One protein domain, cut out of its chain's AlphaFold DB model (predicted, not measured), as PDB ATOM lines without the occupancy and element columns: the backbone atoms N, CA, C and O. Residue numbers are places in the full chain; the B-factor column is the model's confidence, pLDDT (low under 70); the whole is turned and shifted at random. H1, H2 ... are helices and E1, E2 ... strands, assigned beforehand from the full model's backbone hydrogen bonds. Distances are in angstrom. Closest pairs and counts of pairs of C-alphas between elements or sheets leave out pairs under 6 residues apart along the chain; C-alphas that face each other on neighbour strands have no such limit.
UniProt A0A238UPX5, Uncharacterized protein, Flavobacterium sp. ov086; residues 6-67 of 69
ATOM      1  N   LEU A   6      10.264  38.260 -15.962       70.88
ATOM      2  CA  LEU A   6       9.308  38.433 -17.059       70.88
ATOM      3  C   LEU A   6       9.869  39.145 -18.298       70.88
ATOM      4  O   LEU A   6       9.231  39.095 -19.346       70.88
ATOM      5  N   ASN A   7      11.038  39.785 -18.200       79.00
ATOM      6  CA  ASN A   7      11.687  40.422 -19.349       79.00
ATOM      7  C   ASN A   7      12.784  39.545 -19.965       79.00
ATOM      8  O   ASN A   7      13.478  40.006 -20.869       79.00
ATOM      9  N   LEU A   8      12.978  38.320 -19.470       83.62
ATOM     10  CA  LEU A   8      13.889  37.369 -20.092       83.62
ATOM     11  C   LEU A   8      13.286  36.853 -21.402       83.62
ATOM     12  O   LEU A   8      12.074  36.669 -21.524       83.62
ATOM     13  N   GLU A   9      14.149  36.615 -22.382       82.69
ATOM     14  CA  GLU A   9      13.773  35.961 -23.633       82.69
ATOM     15  C   GLU A   9      13.143  34.588 -23.327       82.69
ATOM     16  O   GLU A   9      13.633  33.855 -22.465       82.69
ATOM     17  N   GLY A  10      11.996  34.280 -23.941       77.06
ATOM     18  CA  GLY A  10      11.191  33.086 -23.637       77.06
ATOM     19  C   GLY A  10      10.139  33.268 -22.530       77.06
ATOM     20  O   GLY A  10       9.105  32.606 -22.558       77.06
ATOM     21  N   ALA A  11      10.280  34.240 -21.620       78.88
ATOM     22  CA  ALA A  11       9.241  34.527 -20.615       78.88
ATOM     23  C   ALA A  11       7.948  35.110 -21.231       78.88
ATOM     24  O   ALA A  11       6.897  35.170 -20.587       78.88
ATOM     25  N   GLN A  12       8.010  35.527 -22.498       80.19
ATOM     26  CA  GLN A  12       6.857  35.964 -23.285       80.19
ATOM     27  C   GLN A  12       5.880  34.809 -23.538       80.19
ATOM     28  O   GLN A  12       4.672  35.056 -23.546       80.19
ATOM     29  N   GLU A  13       6.397  33.582 -23.671       84.12
ATOM     30  CA  GLU A  13       5.630  32.355 -23.929       84.12
ATOM     31  C   GLU A  13       4.847  31.874 -22.705       84.12
ATOM     32  O   GLU A  13       3.882  31.127 -22.841       84.12
ATOM     33  N   LEU A  14       5.214  32.348 -21.511       75.94
ATOM     34  CA  LEU A  14       4.499  32.024 -20.285       75.94
ATOM     35  C   LEU A  14       3.044  32.493 -20.365       75.94
ATOM     36  O   LEU A  14       2.734  33.632 -20.757       75.94
ATOM     37  N   SER A  15       2.143  31.636 -19.905       76.38
ATOM     38  CA  SER A  15       0.743  31.978 -19.710       76.38
ATOM     39  C   SER A  15       0.596  33.126 -18.704       76.38
ATOM     40  O   SER A  15       1.455  33.385 -17.858       76.38
ATOM     41  N   ILE A  16      -0.542  33.820 -18.751       69.56
ATOM     42  CA  ILE A  16      -0.864  34.887 -17.789       69.56
ATOM     43  C   ILE A  16      -0.781  34.368 -16.337       69.56
ATOM     44  O   ILE A  16      -0.410  35.118 -15.433       69.56
ATOM     45  N   PHE A  17      -1.078  33.087 -16.114       63.31
ATOM     46  CA  PHE A  17      -1.027  32.436 -14.804       63.31
ATOM     47  C   PHE A  17       0.401  32.204 -14.307       63.31
ATOM     48  O   PHE A  17       0.715  32.516 -13.157       63.31
ATOM     49  N   GLU A  18       1.289  31.726 -15.173       68.25
ATOM     50  CA  GLU A  18       2.706  31.556 -14.843       68.25
ATOM     51  C   GLU A  18       3.369  32.911 -14.591       68.25
ATOM     52  O   GLU A  18       4.097  33.079 -13.611       68.25
ATOM     53  N   LYS A  19       3.020  33.927 -15.391       70.75
ATOM     54  CA  LYS A  19       3.477  35.309 -15.182       70.75
ATOM     55  C   LYS A  19       3.034  35.865 -13.822       70.75
ATOM     56  O   LYS A  19       3.820  36.518 -13.137       70.75
ATOM     57  N   LYS A  20       1.798  35.578 -13.394       67.56
ATOM     58  CA  LYS A  20       1.274  35.942 -12.060       67.56
ATOM     59  C   LYS A  20       1.964  35.178 -10.925       67.56
ATOM     60  O   LYS A  20       2.261  35.778  -9.892       67.56
ATOM     61  N   SER A  21       2.282  33.902 -11.137       66.00
ATOM     62  CA  SER A  21       2.996  33.068 -10.161       66.00
ATOM     63  C   SER A  21       4.428  33.560  -9.927       66.00
ATOM     64  O   SER A  21       4.858  33.671  -8.782       66.00
ATOM     65  N   ILE A  22       5.134  33.960 -10.991       69.12
ATOM     66  CA  ILE A  22       6.478  34.566 -10.916       69.12
ATOM     67  C   ILE A  22       6.459  35.900 -10.155       69.12
ATOM     68  O   ILE A  22       7.394  36.205  -9.418       69.12
ATOM     69  N   ASN A  23       5.374  36.669 -10.279       65.00
ATOM     70  CA  ASN A  23       5.161  37.902  -9.519       65.00
ATOM     71  C   ASN A  23       4.644  37.673  -8.082       65.00
ATOM     72  O   ASN A  23       4.286  38.636  -7.405       65.00
ATOM     73  N   GLY A  24       4.630  36.429  -7.589       55.56
ATOM     74  CA  GLY A  24       4.365  36.117  -6.181       55.56
ATOM     75  C   GLY A  24       2.910  35.812  -5.822       55.56
ATOM     76  O   GLY A  24       2.569  35.854  -4.642       55.56
ATOM     77  N   GLY A  25       2.049  35.489  -6.793       56.47
ATOM     78  CA  GLY A  25       0.692  35.010  -6.523       56.47
ATOM     79  C   GLY A  25       0.377  33.738  -7.301       56.47
ATOM     80  O   GLY A  25      -0.006  33.812  -8.467       56.47
ATOM     81  N   ALA A  26       0.506  32.575  -6.659       58.66
ATOM     82  CA  ALA A  26      -0.058  31.332  -7.176       58.66
ATOM     83  C   ALA A  26      -1.546  31.307  -6.812       58.66
ATOM     84  O   ALA A  26      -1.906  30.949  -5.698       58.66
ATOM     85  N   PHE A  27      -2.407  31.773  -7.714       67.06
ATOM     86  CA  PHE A  27      -3.852  31.721  -7.505       67.06
ATOM     87  C   PHE A  27      -4.331  30.267  -7.604       67.06
ATOM     88  O   PHE A  27      -3.944  29.590  -8.561       67.06
ATOM     89  N   PRO A  28      -5.172  29.777  -6.678       65.81
ATOM     90  CA  PRO A  28      -5.815  28.488  -6.862       65.81
ATOM     91  C   PRO A  28      -6.705  28.565  -8.110       65.81
ATOM     92  O   PRO A  28      -7.527  29.476  -8.254       65.81
ATOM     93  N   VAL A  29      -6.446  27.654  -9.048       64.19
ATOM     94  CA  VAL A  29      -7.172  27.497 -10.313       64.19
ATOM     95  C   VAL A  29      -8.355  26.560 -10.075       64.19
ATOM     96  O   VAL A  29      -8.211  25.556  -9.384       64.19
ATOM     97  N   GLU A  30      -9.520  26.912 -10.617       70.06
ATOM     98  CA  GLU A  30     -10.764  26.147 -10.470       70.06
ATOM     99  C   GLU A  30     -10.666  24.746 -11.112       70.06
ATOM    100  O   GLU A  30      -9.989  24.601 -12.136       70.06
ATOM    101  N   PRO A  31     -11.359  23.722 -10.568       65.75
ATOM    102  CA  PRO A  31     -12.283  23.756  -9.427       65.75
ATOM    103  C   PRO A  31     -11.579  23.654  -8.063       65.75
ATOM    104  O   PRO A  31     -10.607  22.923  -7.889       65.75
ATOM    105  N   ILE A  32     -12.107  24.384  -7.078       76.81
ATOM    106  CA  ILE A  32     -11.572  24.461  -5.714       76.81
ATOM    107  C   ILE A  32     -12.543  23.726  -4.799       76.81
ATOM    108  O   ILE A  32     -13.710  24.099  -4.726       76.81
ATOM    109  N   CYS A  33     -12.056  22.697  -4.107       79.06
ATOM    110  CA  CYS A  33     -12.844  21.911  -3.166       79.06
ATOM    111  C   CYS A  33     -12.417  22.191  -1.727       79.06
ATOM    112  O   CYS A  33     -11.239  22.053  -1.390       79.06
ATOM    113  N   GLY A  34     -13.378  22.517  -0.862       83.44
ATOM    114  CA  GLY A  34     -13.121  22.727   0.563       83.44
ATOM    115  C   GLY A  34     -12.177  23.900   0.861       83.44
ATOM    116  O   GLY A  34     -12.086  24.862   0.103       83.44
ATOM    117  N   ASN A  35     -11.492  23.849   2.005       86.62
ATOM    118  CA  ASN A  35     -10.619  24.940   2.449       86.62
ATOM    119  C   ASN A  35      -9.245  24.864   1.775       86.62
ATOM    120  O   ASN A  35      -8.514  23.890   1.964       86.62
ATOM    121  N   VAL A  36      -8.860  25.920   1.060       86.88
ATOM    122  CA  VAL A  36      -7.554  26.023   0.397       86.88
ATOM    123  C   VAL A  36      -6.788  27.218   0.935       86.88
ATOM    124  O   VAL A  36      -7.314  28.325   0.997       86.88
ATOM    125  N   VAL A  37      -5.520  26.995   1.290       88.81
ATOM    126  CA  VAL A  37      -4.590  28.040   1.734       88.81
ATOM    127  C   VAL A  37      -3.438  28.141   0.743       88.81
ATOM    128  O   VAL A  37      -2.822  27.130   0.406       88.81
ATOM    129  N   TRP A  38      -3.104  29.355   0.308       85.06
ATOM    130  CA  TRP A  38      -2.000  29.601  -0.619       85.06
ATOM    131  C   TRP A  38      -1.229  30.879  -0.282       85.06
ATOM    132  O   TRP A  38      -1.653  31.694   0.542       85.06
ATOM    133  N   SER A  39      -0.064  31.048  -0.910       86.06
ATOM    134  CA  SER A  39       0.759  32.244  -0.736       86.06
ATOM    135  C   SER A  39       0.273  33.395  -1.616       86.06
ATOM    136  O   SER A  39       0.286  33.297  -2.844       86.06
ATOM    137  N   ALA A  40      -0.125  34.495  -0.982       84.94
ATOM    138  CA  ALA A  40      -0.566  35.724  -1.631       84.94
ATOM    139  C   ALA A  40      -0.365  36.927  -0.705       84.94
ATOM    140  O   ALA A  40      -0.529  36.817   0.511       84.94
ATOM    141  N   SER A  41      -0.051  38.089  -1.281       87.75
ATOM    142  CA  SER A  41      -0.094  39.350  -0.537       87.75
ATOM    143  C   SER A  41      -1.524  39.670  -0.092       87.75
ATOM    144  O   SER A  41      -2.493  39.184  -0.679       87.75
ATOM    145  N   GLU A  42      -1.661  40.530   0.916       88.94
ATOM    146  CA  GLU A  42      -2.965  40.981   1.415       88.94
ATOM    147  C   GLU A  42      -3.852  41.535   0.291       88.94
ATOM    148  O   GLU A  42      -4.993  41.112   0.126       88.94
ATOM    149  N   THR A  43      -3.293  42.398  -0.562       87.44
ATOM    150  CA  THR A  43      -4.005  42.971  -1.711       87.44
ATOM    151  C   THR A  43      -4.475  41.906  -2.697       87.44
ATOM    152  O   THR A  43      -5.559  42.026  -3.253       87.44
ATOM    153  N   VAL A  44      -3.674  40.868  -2.940       84.81
ATOM    154  CA  VAL A  44      -4.053  39.785  -3.856       84.81
ATOM    155  C   VAL A  44      -5.151  38.919  -3.244       84.81
ATOM    156  O   VAL A  44      -6.093  38.558  -3.943       84.81
ATOM    157  N   CYS A  45      -5.052  38.625  -1.948       88.44
ATOM    158  CA  CYS A  45      -6.038  37.840  -1.217       88.44
ATOM    159  C   CYS A  45      -7.414  38.514  -1.217       88.44
ATOM    160  O   CYS A  45      -8.402  37.916  -1.634       88.44
ATOM    161  N   LEU A  46      -7.470  39.787  -0.818       88.38
ATOM    162  CA  LEU A  46      -8.727  40.525  -0.674       88.38
ATOM    163  C   LEU A  46      -9.377  40.903  -2.016       88.38
ATOM    164  O   LEU A  46     -10.562  41.212  -2.042       88.38
ATOM    165  N   ASN A  47      -8.627  40.859  -3.124       88.12
ATOM    166  CA  ASN A  47      -9.168  41.032  -4.478       88.12
ATOM    167  C   ASN A  47      -9.587  39.708  -5.146       88.12
ATOM    168  O   ASN A  47      -9.985  39.719  -6.312       88.12
ATOM    169  N   TYR A  48      -9.460  38.563  -4.466       83.81
ATOM    170  CA  TYR A  48      -9.930  37.289  -5.007       83.81
ATOM    171  C   TYR A  48     -11.461  37.268  -5.136       83.81
ATOM    172  O   TYR A  48     -12.150  38.103  -4.551       83.81
ATOM    173  N   ASN A  49     -12.000  36.318  -5.911       84.00
ATOM    174  CA  ASN A  49     -13.441  36.212  -6.132       84.00
ATOM    175  C   ASN A  49     -14.182  36.111  -4.774       84.00
ATOM    176  O   ASN A  49     -13.969  35.130  -4.051       84.00
ATOM    177  N   PRO A  50     -15.055  37.086  -4.429       85.12
ATOM    178  CA  PRO A  50     -15.748  37.125  -3.141       85.12
ATOM    179  C   PRO A  50     -16.635  35.909  -2.874       85.12
ATOM    180  O   PRO A  50     -16.917  35.617  -1.714       85.12
ATOM    181  N   TYR A  51     -17.052  35.196  -3.926       84.88
ATOM    182  CA  TYR A  51     -17.829  33.962  -3.820       84.88
ATOM    183  C   TYR A  51     -17.158  32.927  -2.907       84.88
ATOM    184  O   TYR A  51     -17.832  32.298  -2.100       84.88
ATOM    185  N   TYR A  52     -15.828  32.821  -2.968       85.94
ATOM    186  CA  TYR A  52     -15.060  31.847  -2.191       85.94
ATOM    187  C   TYR A  52     -14.641  32.349  -0.796       85.94
ATOM    188  O   TYR A  52     -13.818  31.716  -0.134       85.94
ATOM    189  N   GLY A  53     -15.144  33.508  -0.352       88.00
ATOM    190  CA  GLY A  53     -14.883  34.061   0.981       88.00
ATOM    191  C   GLY A  53     -13.393  34.176   1.340       88.00
ATOM    192  O   GLY A  53     -12.960  33.531   2.296       88.00
ATOM    193  N   PRO A  54     -12.587  34.956   0.594       89.88
ATOM    194  CA  PRO A  54     -11.156  35.058   0.848       89.88
ATOM    195  C   PRO A  54     -10.844  35.692   2.209       89.88
ATOM    196  O   PRO A  54     -11.380  36.742   2.566       89.88
ATOM    197  N   VAL A  55      -9.916  35.083   2.948       93.31
ATOM    198  CA  VAL A  55      -9.438  35.544   4.257       93.31
ATOM    199  C   VAL A  55      -7.917  35.645   4.247       93.31
ATOM    200  O   VAL A  55      -7.216  34.660   4.001       93.31
ATOM    201  N   TYR A  56      -7.388  36.828   4.562       93.12
ATOM    202  CA  TYR A  56      -5.952  37.021   4.737       93.12
ATOM    203  C   TYR A  56      -5.522  36.570   6.137       93.12
ATOM    204  O   TYR A  56      -5.995  37.091   7.144       93.12
ATOM    205  N   LEU A  57      -4.612  35.599   6.202       93.62
ATOM    206  CA  LEU A  57      -4.138  34.994   7.453       93.62
ATOM    207  C   LEU A  57      -2.865  35.667   7.998       93.62
ATOM    208  O   LEU A  57      -2.304  35.216   8.997       93.62
ATOM    209  N   GLY A  58      -2.370  36.718   7.335       89.62
ATOM    210  CA  GLY A  58      -1.051  37.287   7.605       89.62
ATOM    211  C   GLY A  58       0.085  36.494   6.951       89.62
ATOM    212  O   GLY A  58      -0.120  35.433   6.363       89.62
ATOM    213  N   ASN A  59       1.313  37.017   7.039       90.62
ATOM    214  CA  ASN A  59       2.527  36.376   6.510       90.62
ATOM    215  C   ASN A  59       2.427  35.939   5.036       90.62
ATOM    216  O   ASN A  59       2.921  34.872   4.668       90.62
ATOM    217  N   ASN A  60       1.782  36.752   4.193       87.38
ATOM    218  CA  ASN A  60       1.528  36.440   2.786       87.38
ATOM    219  C   ASN A  60       0.783  35.108   2.581       87.38
ATOM    220  O   ASN A  60       1.091  34.367   1.646       87.38
ATOM    221  N   LYS A  61      -0.173  34.778   3.457       87.88
ATOM    222  CA  LYS A  61      -1.061  33.619   3.312       87.88
ATOM    223  C   LYS A  61      -2.513  34.056   3.159       87.88
ATOM    224  O   LYS A  61      -3.005  34.875   3.932       87.88
ATOM    225  N   CYS A  62      -3.199  33.461   2.192       90.31
ATOM    226  CA  CYS A  62      -4.624  33.634   1.944       90.31
ATOM    227  C   CYS A  62      -5.340  32.292   2.067       90.31
ATOM    228  O   CYS A  62      -4.765  31.263   1.714       90.31
ATOM    229  N   SER A  63      -6.574  32.313   2.555       91.38
ATOM    230  CA  SER A  63      -7.470  31.162   2.634       91.38
ATOM    231  C   SER A  63      -8.751  31.444   1.868       91.38
ATOM    232  O   SER A  63      -9.242  32.565   1.916       91.38
ATOM    233  N   ILE A  64      -9.320  30.427   1.232       90.06
ATOM    234  CA  ILE A  64     -10.665  30.450   0.637       90.06
ATOM    235  C   ILE A  64     -11.416  29.173   0.974       90.06
ATOM    236  O   ILE A  64     -10.807  28.162   1.333       90.06
ATOM    237  N   VAL A  65     -12.728  29.229   0.786       87.25
ATOM    238  CA  VAL A  65     -13.638  28.094   0.875       87.25
ATOM    239  C   VAL A  65     -14.210  27.836  -0.514       87.25
ATOM    240  O   VAL A  65     -14.962  28.650  -1.042       87.25
ATOM    241  N   GLY A  66     -13.797  26.727  -1.118       81.06
ATOM    242  CA  GLY A  66     -14.352  26.193  -2.356       81.06
ATOM    243  C   GLY A  66     -15.688  25.484  -2.143       81.06
ATOM    244  O   GLY A  66     -16.103  25.243  -1.007       81.06
ATOM    245  N   ASP A  67     -16.336  25.114  -3.245       78.06
ATOM    246  CA  ASP A  67     -17.586  24.361  -3.204       78.06
ATOM    247  C   ASP A  67     -17.394  22.951  -2.635       78.06
ATOM    248  O   ASP A  67     -16.282  22.414  -2.530       78.06
TER     249      ASP A  67
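AT A GLANCE: This is residues 6 to 67 of the 69 residues of an uncharacterized protein of Flavobacterium sp. ov086 (UniProt A0A238UPX5). A small three-stranded sheet with the short helix H2 packed over one face makes a head, and an arm made of the first residues and helix H1 reaches away from it along the longest axis. The 62 printed residues hold H1, E1, H2, E2 and E3 in that order, a mixed class of helices and strands with under half of the residues in named elements. The sheet's order is E1 - E3 - E2, antiparallel throughout. The whole is only just loose, close to compact, with a radius of gyration of the C-alphas of 12.8 A, and it spans 38 by 25 by 15 A.

IN THESE COORDINATES: H1, residues 16 to 22, runs 10.1 A from C-alpha 16 at (-0.864, 34.887, -17.789). E1 is residues 35 to 39, 13.9 A. H2 is residues 42 to 46 and E2 residues 55 to 58. E3, residues 61 to 65, runs 14.0 A to C-alpha 65 at (-13.638, 28.094, 0.875).

HOW THE PARTS SIT: Inner strand E3 is antiparallel to edge strand E1 at 156 degrees, with N 38 and O 62 2.9 A apart, within hydrogen-bond range. E2 and E3 form a hairpin at 158 degrees, with N 55 and O 63 within that range at 2.8 A. H2 is on the sheet at a height of 8.0 A, only just over E2, on which 3 of its 5 C-alphas fall; the closest C-alphas of H2 and E3 are those of Cys 45 and Cys 62, 5.4 A. E1, H2 and E2 make a split strand-helix-strand unit, two strands running the same way with E3 between them, and its crossover is right-handed. H1 is not on the sheet and is apart from H2, E2 and E3. In H1 and H2 every O i to N i+4 pair is within hydrogen-bond range.

THE WHOLE: The C-alphas farthest apart, of Glu 9 and Asp 67, are 39.2 A apart. The printed part has no cut, and the link from H1 to E1, 12 residues, is long. Mean pLDDT of the printed part is 80.0; residues 16 to 18, 20 to 29 and 31 are under 70.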